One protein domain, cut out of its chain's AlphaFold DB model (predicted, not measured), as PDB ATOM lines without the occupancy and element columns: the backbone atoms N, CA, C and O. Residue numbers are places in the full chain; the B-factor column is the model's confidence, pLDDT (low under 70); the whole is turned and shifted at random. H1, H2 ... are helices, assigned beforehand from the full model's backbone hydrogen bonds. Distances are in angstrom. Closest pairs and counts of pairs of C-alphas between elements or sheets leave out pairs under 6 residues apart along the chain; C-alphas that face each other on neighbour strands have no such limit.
ATOM      1  N   ASN A  73     -19.822  11.510  10.598       85.00
ATOM      2  CA  ASN A  73     -18.477  11.652  10.043       85.00
ATOM      3  C   ASN A  73     -18.245  10.701   8.854       85.00
ATOM      4  O   ASN A  73     -17.657  11.116   7.856       85.00
ATOM      5  N   ILE A  74     -18.759   9.467   8.915       87.81
ATOM      6  CA  ILE A  74     -18.702   8.509   7.803       87.81
ATOM      7  C   ILE A  74     -19.573   8.998   6.643       87.81
ATOM      8  O   ILE A  74     -19.120   8.987   5.501       87.81
ATOM      9  N   LEU A  75     -20.793   9.480   6.914       85.38
ATOM     10  CA  LEU A  75     -21.681  10.016   5.871       85.38
ATOM     11  C   LEU A  75     -21.060  11.231   5.164       85.38
ATOM     12  O   LEU A  75     -21.036  11.281   3.935       85.38
ATOM     13  N   LYS A  76     -20.464  12.163   5.920       86.06
ATOM     14  CA  LYS A  76     -19.736  13.327   5.380       86.06
ATOM     15  C   LYS A  76     -18.530  12.915   4.537       86.06
ATOM     16  O   LYS A  76     -18.308  13.489   3.469       86.06
ATOM     17  N   ALA A  77     -17.772  11.914   4.978       90.12
ATOM     18  CA  ALA A  77     -16.638  11.386   4.227       90.12
ATOM     19  C   ALA A  77     -17.078  10.756   2.896       90.12
ATOM     20  O   ALA A  77     -16.499  11.044   1.847       90.12
ATOM     21  N   ILE A  78     -18.148   9.957   2.914       90.38
ATOM     22  CA  ILE A  78     -18.718   9.348   1.704       90.38
ATOM     23  C   ILE A  78     -19.217  10.416   0.744       90.38
ATOM     24  O   ILE A  78     -18.927  10.345  -0.447       90.38
ATOM     25  N   HIS A  79     -19.939  11.413   1.254       87.88
ATOM     26  CA  HIS A  79     -20.426  12.533   0.460       87.88
ATOM     27  C   HIS A  79     -19.271  13.296  -0.202       87.88
ATOM     28  O   HIS A  79     -19.325  13.564  -1.398       87.88
ATOM     29  N   THR A  80     -18.193  13.553   0.542       89.31
ATOM     30  CA  THR A  80     -16.994  14.238   0.034       89.31
ATOM     31  C   THR A  80     -16.361  13.472  -1.130       89.31
ATOM     32  O   THR A  80     -16.135  14.051  -2.190       89.31
ATOM     33  N   ILE A  81     -16.131  12.162  -0.974       93.25
ATOM     34  CA  ILE A  81     -15.569  11.318  -2.044       93.25
ATOM     35  C   ILE A  81     -16.527  11.230  -3.240       93.25
ATOM     36  O   ILE A  81     -16.100  11.299  -4.393       93.25
ATOM     37  N   SER A  82     -17.825  11.083  -2.969       90.81
ATOM     38  CA  SER A  82     -18.847  10.943  -4.004       90.81
ATOM     39  C   SER A  82     -18.909  12.174  -4.909       90.81
ATOM     40  O   SER A  82     -18.889  12.018  -6.126       90.81
ATOM     41  N   ILE A  83     -18.907  13.376  -4.328       88.06
ATOM     42  CA  ILE A  83     -18.996  14.637  -5.076       88.06
ATOM     43  C   ILE A  83     -17.690  14.966  -5.793       88.06
ATOM     44  O   ILE A  83     -17.708  15.228  -6.988       88.06
ATOM     45  N   HIS A  84     -16.564  14.956  -5.079       90.44
ATOM     46  CA  HIS A  84     -15.320  15.545  -5.591       90.44
ATOM     47  C   HIS A  84     -14.439  14.573  -6.387       90.44
ATOM     48  O   HIS A  84     -13.380  14.957  -6.865       90.44
ATOM     49  N   SER A  85     -14.826  13.300  -6.493       92.88
ATOM     50  CA  SER A  85     -14.045  12.306  -7.236       92.88
ATOM     51  C   SER A  85     -14.907  11.300  -7.984       92.88
ATOM     52  O   SER A  85     -14.527  10.845  -9.058       92.88
ATOM     53  N   GLN A  86     -16.057  10.909  -7.435       92.94
ATOM     54  CA  GLN A  86     -16.809   9.766  -7.959       92.94
ATOM     55  C   GLN A  86     -18.092  10.172  -8.690       92.94
ATOM     56  O   GLN A  86     -18.976   9.337  -8.851       92.94
ATOM     57  N   HIS A  87     -18.216  11.428  -9.137       91.06
ATOM     58  CA  HIS A  87     -19.345  11.927  -9.942       91.06
ATOM     59  C   HIS A  87     -20.722  11.505  -9.396       91.06
ATOM     60  O   HIS A  87     -21.603  11.058 -10.133       91.06
ATOM     61  N   ASN A  88     -20.910  11.620  -8.080       87.88
ATOM     62  CA  ASN A  88     -22.125  11.266  -7.335       87.88
ATOM     63  C   ASN A  88     -22.449   9.757  -7.271       87.88
ATOM     64  O   ASN A  88     -23.537   9.378  -6.823       87.88
ATOM     65  N   PHE A  89     -21.517   8.885  -7.674       89.94
ATOM     66  CA  PHE A  89     -21.617   7.438  -7.490       89.94
ATOM     67  C   PHE A  89     -21.064   6.996  -6.134       89.94
ATOM     68  O   PHE A  89     -20.116   7.569  -5.586       89.94
ATOM     69  N   ILE A  90     -21.671   5.937  -5.596       88.81
ATOM     70  CA  ILE A  90     -21.205   5.232  -4.395       88.81
ATOM     71  C   ILE A  90     -21.091   3.724  -4.625       88.81
ATOM     72  O   ILE A  90     -20.224   3.080  -4.040       88.81
ATOM     73  N   ILE A  91     -21.930   3.135  -5.483       88.81
ATOM     74  CA  ILE A  91     -22.030   1.672  -5.605       88.81
ATOM     75  C   ILE A  91     -20.793   1.013  -6.222       88.81
ATOM     76  O   ILE A  91     -20.542  -0.166  -5.979       88.81
ATOM     77  N   ASN A  92     -20.018   1.753  -7.016       88.19
ATOM     78  CA  ASN A  92     -18.843   1.243  -7.722       88.19
ATOM     79  C   ASN A  92     -17.627   1.063  -6.799       88.19
ATOM     80  O   ASN A  92     -16.807   0.178  -7.057       88.19
ATOM     81  N   TRP A  93     -17.523   1.860  -5.729       91.06
ATOM     82  CA  TRP A  93     -16.347   1.895  -4.852       91.06
ATOM     83  C   TRP A  93     -16.661   1.602  -3.381       91.06
ATOM     84  O   TRP A  93     -15.907   0.874  -2.742       91.06
ATOM     85  N   LEU A  94     -17.773   2.100  -2.825       90.75
ATOM     86  CA  LEU A  94     -18.033   2.039  -1.382       90.75
ATOM     87  C   LEU A  94     -18.194   0.603  -0.855       90.75
ATOM     88  O   LEU A  94     -17.555   0.277   0.147       90.75
ATOM     89  N   PRO A  95     -18.958  -0.297  -1.513       89.06
ATOM     90  CA  PRO A  95     -19.027  -1.690  -1.080       89.06
ATOM     91  C   PRO A  95     -17.659  -2.383  -1.098       89.06
ATOM     92  O   PRO A  95     -17.349  -3.127  -0.172       89.06
ATOM     93  N   LYS A  96     -16.831  -2.110  -2.119       90.50
ATOM     94  CA  LYS A  96     -15.486  -2.691  -2.266       90.50
ATOM     95  C   LYS A  96     -14.512  -2.144  -1.216       90.50
ATOM     96  O   LYS A  96     -13.714  -2.894  -0.664       90.50
ATOM     97  N   LEU A  97     -14.618  -0.856  -0.883       91.06
ATOM     98  CA  LEU A  97     -13.829  -0.224   0.175       91.06
ATOM     99  C   LEU A  97     -14.158  -0.811   1.551       91.06
ATOM    100  O   LEU A  97     -13.262  -1.086   2.347       91.06
ATOM    101  N   LEU A  98     -15.446  -0.998   1.841       88.12
ATOM    102  CA  LEU A  98     -15.895  -1.520   3.129       88.12
ATOM    103  C   LEU A  98     -15.589  -3.015   3.286       88.12
ATOM    104  O   LEU A  98     -15.176  -3.419   4.373       88.12
ATOM    105  N   ARG A  99     -15.756  -3.814   2.220       85.25
ATOM    106  CA  ARG A  99     -15.509  -5.265   2.235       85.25
ATOM    107  C   ARG A  99     -14.044  -5.632   2.135       85.25
ATOM    108  O   ARG A  99     -13.502  -6.285   3.021       85.25
ATOM    109  N   ASP A 100     -13.413  -5.152   1.080       85.31
ATOM    110  CA  ASP A 100     -12.149  -5.697   0.600       85.31
ATOM    111  C   ASP A 100     -11.009  -4.683   0.754       85.31
ATOM    112  O   ASP A 100      -9.919  -4.889   0.228       85.31
ATOM    113  N   LYS A 101     -11.271  -3.544   1.417       87.62
ATOM    114  CA  LYS A 101     -10.357  -2.394   1.540       87.62
ATOM    115  C   LYS A 101      -9.821  -1.894   0.196       87.62
ATOM    116  O   LYS A 101      -8.791  -1.226   0.157       87.62
ATOM    117  N   HIS A 102     -10.521  -2.190  -0.898       89.44
ATOM    118  CA  HIS A 102     -10.139  -1.712  -2.217       89.44
ATOM    119  C   HIS A 102     -10.356  -0.205  -2.265       89.44
ATOM    120  O   HIS A 102     -11.471   0.284  -2.068       89.44
ATOM    121  N   LEU A 103      -9.267   0.526  -2.473       89.44
ATOM    122  CA  LEU A 103      -9.289   1.976  -2.406       89.44
ATOM    123  C   LEU A 103      -9.965   2.553  -3.658       89.44
ATOM    124  O   LEU A 103      -9.703   2.069  -4.762       89.44
ATOM    125  N   PRO A 104     -10.824   3.579  -3.516       90.88
ATOM    126  CA  PRO A 104     -11.283   4.339  -4.669       90.88
ATOM    127  C   PRO A 104     -10.088   4.991  -5.373       90.88
ATOM    128  O   PRO A 104      -9.138   5.440  -4.728       90.88
ATOM    129  N   ILE A 105     -10.150   5.044  -6.701       91.19
ATOM    130  CA  ILE A 105      -9.128   5.686  -7.527       91.19
ATOM    131  C   ILE A 105      -9.383   7.194  -7.511       91.19
ATOM    132  O   ILE A 105     -10.475   7.636  -7.876       91.19
ATOM    133  N   PHE A 106      -8.377   7.966  -7.100       92.94
ATOM    134  CA  PHE A 106      -8.391   9.429  -7.100       92.94
ATOM    135  C   PHE A 106      -7.409   9.948  -8.146       92.94
ATOM    136  O   PHE A 106      -6.239   9.566  -8.128       92.94
ATOM    137  N   THR A 107      -7.868  10.823  -9.036       91.12
ATOM    138  CA  THR A 107      -6.983  11.510  -9.988       91.12
ATOM    139  C   THR A 107      -6.367  12.764  -9.356       91.12
ATOM    140  O   THR A 107      -6.866  13.280  -8.353       91.12
ATOM    141  N   GLU A 108      -5.302  13.306  -9.949       89.44
ATOM    142  CA  GLU A 108      -4.738  14.596  -9.516       89.44
ATOM    143  C   GLU A 108      -5.744  15.748  -9.650       89.44
ATOM    144  O   GLU A 108      -5.767  16.668  -8.824       89.44
ATOM    145  N   LYS A 109      -6.618  15.674 -10.662       91.06
ATOM    146  CA  LYS A 109      -7.706  16.636 -10.855       91.06
ATOM    147  C   LYS A 109      -8.686  16.583  -9.684       91.06
ATOM    148  O   LYS A 109      -8.977  17.634  -9.121       91.06
ATOM    149  N   ASP A 110      -9.086  15.383  -9.257       91.88
ATOM    150  CA  ASP A 110      -9.984  15.186  -8.108       91.88
ATOM    151  C   ASP A 110      -9.395  15.811  -6.832       91.88
ATOM    152  O   ASP A 110     -10.075  16.516  -6.088       91.88
ATOM    153  N   GLN A 111      -8.103  15.572  -6.581       91.62
ATOM    154  CA  GLN A 111      -7.407  16.105  -5.405       91.62
ATOM    155  C   GLN A 111      -7.332  17.633  -5.439       91.62
ATOM    156  O   GLN A 111      -7.520  18.296  -4.418       91.62
ATOM    157  N   THR A 112      -7.075  18.205  -6.615       90.75
ATOM    158  CA  THR A 112      -7.024  19.658  -6.805       90.75
ATOM    159  C   THR A 112      -8.402  20.288  -6.605       90.75
ATOM    160  O   THR A 112      -8.522  21.317  -5.942       90.75
ATOM    161  N   GLU A 113      -9.453  19.664  -7.136       89.56
ATOM    162  CA  GLU A 113     -10.832  20.118  -6.975       89.56
ATOM    163  C   GLU A 113     -11.290  20.044  -5.514       89.56
ATOM    164  O   GLU A 113     -11.794  21.031  -4.981       89.56
ATOM    165  N   ALA A 114     -11.041  18.926  -4.829       90.19
ATOM    166  CA  ALA A 114     -11.365  18.779  -3.413       90.19
ATOM    167  C   ALA A 114     -10.667  19.847  -2.550       90.19
ATOM    168  O   ALA A 114     -11.309  20.485  -1.709       90.19
ATOM    169  N   LYS A 115      -9.381  20.121  -2.815       91.19
ATOM    170  CA  LYS A 115      -8.615  21.163  -2.111       91.19
ATOM    171  C   LYS A 115      -9.188  22.564  -2.314       91.19
ATOM    172  O   LYS A 115      -9.238  23.323  -1.350       91.19
ATOM    173  N   ARG A 116      -9.697  22.900  -3.509       91.12
ATOM    174  CA  ARG A 116     -10.391  24.187  -3.752       91.12
ATOM    175  C   ARG A 116     -11.614  24.381  -2.852       91.12
ATOM    176  O   ARG A 116     -11.994  25.514  -2.577       91.12
ATOM    177  N   HIS A 117     -12.211  23.291  -2.376       87.25
ATOM    178  CA  HIS A 117     -13.351  23.295  -1.461       87.25
ATOM    179  C   HIS A 117     -12.967  23.045   0.011       87.25
ATOM    180  O   HIS A 117     -13.854  22.784   0.828       87.25
ATOM    181  N   ASN A 118     -11.678  23.133   0.368       90.88
ATOM    182  CA  ASN A 118     -11.155  22.813   1.703       90.88
ATOM    183  C   ASN A 118     -11.542  21.395   2.166       90.88
ATOM    184  O   ASN A 118     -11.957  21.186   3.309       90.88
ATOM    185  N   LYS A 119     -11.467  20.419   1.254       91.62
ATOM    186  CA  LYS A 119     -11.725  19.000   1.523       91.62
ATOM    187  C   LYS A 119     -10.501  18.150   1.198       91.62
ATOM    188  O   LYS A 119      -9.816  18.401   0.211       91.62
ATOM    189  N   ASP A 120     -10.282  17.106   1.996       92.88
ATOM    190  CA  ASP A 120      -9.233  16.110   1.775       92.88
ATOM    191  C   ASP A 120      -9.851  14.722   1.518       92.88
ATOM    192  O   ASP A 120     -10.531  14.133   2.367       92.88
ATOM    193  N   LEU A 121      -9.613  14.191   0.314       92.75
ATOM    194  CA  LEU A 121     -10.096  12.874  -0.106       92.75
ATOM    195  C   LEU A 121      -9.413  11.727   0.652       92.75
ATOM    196  O   LEU A 121     -10.039  10.698   0.919       92.75
ATOM    197  N   ASN A 122      -8.140  11.883   1.016       93.38
ATOM    198  CA  ASN A 122      -7.400  10.891   1.790       93.38
ATOM    199  C   ASN A 122      -7.861  10.859   3.242       93.38
ATOM    200  O   ASN A 122      -8.027   9.768   3.791       93.38
ATOM    201  N   GLU A 123      -8.123  12.020   3.839       93.19
ATOM    202  CA  GLU A 123      -8.711  12.093   5.176       93.19
ATOM    203  C   GLU A 123     -10.091  11.422   5.197       93.19
ATOM    204  O   GLU A 123     -10.326  10.517   6.001       93.19
ATOM    205  N   ALA A 124     -10.971  11.772   4.251       92.12
ATOM    206  CA  ALA A 124     -12.295  11.164   4.121       92.12
ATOM    207  C   ALA A 124     -12.214   9.630   3.988       92.12
ATOM    208  O   ALA A 124     -12.904   8.888   4.692       92.12
ATOM    209  N   LYS A 125     -11.310   9.133   3.139       94.12
ATOM    210  CA  LYS A 125     -11.034   7.697   2.985       94.12
ATOM    211  C   LYS A 125     -10.600   7.056   4.308       94.12
ATOM    212  O   LYS A 125     -11.105   5.991   4.667       94.12
ATOM    213  N   ASN A 126      -9.691   7.696   5.041       92.56
ATOM    214  CA  ASN A 126      -9.171   7.181   6.306       92.56
ATOM    215  C   ASN A 126     -10.251   7.126   7.394       92.56
ATOM    216  O   ASN A 126     -10.311   6.142   8.130       92.56
ATOM    217  N   VAL A 127     -11.147   8.117   7.450       91.38
ATOM    218  CA  VAL A 127     -12.311   8.107   8.352       91.38
ATOM    219  C   VAL A 127     -13.184   6.876   8.097       91.38
ATOM    220  O   VAL A 127     -13.500   6.143   9.035       91.38
ATOM    221  N   ILE A 128     -13.511   6.587   6.830       90.31
ATOM    222  CA  ILE A 128     -14.320   5.412   6.467       90.31
ATOM    223  C   ILE A 128     -13.600   4.118   6.865       90.31
ATOM    224  O   ILE A 128     -14.195   3.244   7.494       90.31
ATOM    225  N   LEU A 129     -12.312   3.985   6.533       89.69
ATOM    226  CA  LEU A 129     -11.534   2.778   6.831       89.69
ATOM    227  C   LEU A 129     -11.370   2.527   8.335       89.69
ATOM    228  O   LEU A 129     -11.396   1.368   8.749       89.69
ATOM    229  N   LYS A 130     -11.202   3.585   9.133       87.81
ATOM    230  CA  LYS A 130     -11.056   3.507  10.591       87.81
ATOM    231  C   LYS A 130     -12.354   3.064  11.258       87.81
ATOM    232  O   LYS A 130     -12.339   2.177  12.109       87.81
ATOM    233  N   ASP A 131     -13.480   3.647  10.853       85.06
ATOM    234  CA  ASP A 131     -14.752   3.438  11.544       85.06
ATOM    235  C   ASP A 131     -15.618   2.308  10.944       85.06
ATOM    236  O   ASP A 131     -16.636   1.947  11.540       85.06
ATOM    237  N   ARG A 132     -15.223   1.672   9.824       82.81
ATOM    238  CA  ARG A 132     -16.035   0.622   9.158       82.81
ATOM    239  C   ARG A 132     -16.394  -0.584  10.034       82.81
ATOM    240  O   ARG A 132     -17.403  -1.233   9.775       82.81
ATOM    241  N   LEU A 133     -15.589  -0.890  11.058       82.06
ATOM    242  CA  LEU A 133     -15.820  -2.009  11.987       82.06
ATOM    243  C   LEU A 133     -16.650  -1.611  13.218       82.06
ATOM    244  O   LEU A 133     -17.010  -2.458  14.027       82.06
TER     245      LEU A 133
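Overview. This is residues 73 to 133 of the 398 residues of an uncharacterized protein of Candidatus Peregrinibacteria bacterium RIFOXYB2_FULL_32_7 (UniProt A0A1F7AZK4). Two helices, H1 and H4, lie side by side and run opposite ways as the core, with the shorter H2 towards one end of the long axis and H3 towards the other. After H1 the chain folds back to H2, and residues 101 to 107 then run from H2 across to H3. The printed part has 61 residues with four named helices, in the order H1, H2, H3, H4, and no named strand; its class is all helix. It is compact, with a radius of gyration of the C-alphas of 10.6 A, and spans 31 by 20 by 16 A.

Along the chain. Find C-alpha 73 at (-18.477, 11.652, 10.043); from there H1, residues 73 to 84, runs 16.4 A to C-alpha 84 at (-15.320, 15.545, -5.591). Further on come H2, residues 94 to 100, and H3, residues 108 to 116, 12.5 A long. H4, residues 121 to 131, runs 15.7 A to C-alpha 131 at (-14.752, 3.438, 11.544).

Arrangement. Look first at Ala 77 and Ala 124, the closest C-alphas of H1 and H4, 4.3 A apart: these helices touch at a shallow tilt of 31 degrees, opposite ways. H1 touches H3 with residue 84 alone, at a steep tilt of 62 degrees; the closest C-alphas, of His 84 and Ala 114, are 5.6 A apart. H2 and H4 only just touch, with 3 pairs of C-alphas within 8 A, the closest those of Leu 98 and Leu 129 at 7.2 A. H2 and H3 are apart. In H1, H2, H3 and H4 every O i to N i+4 pair is within hydrogen-bond range.

Size, cuts and confidence. The C-alphas farthest apart, of Arg 116 and Leu 133, are 31.0 A apart, and the outline is only just elongated. The printed part has no cut; the link from H3 to H4 is tight, and those from H1 to H2 and from H2 to H3 are short. The mean pLDDT of the printed part is 89.8, and no printed residue is under 70.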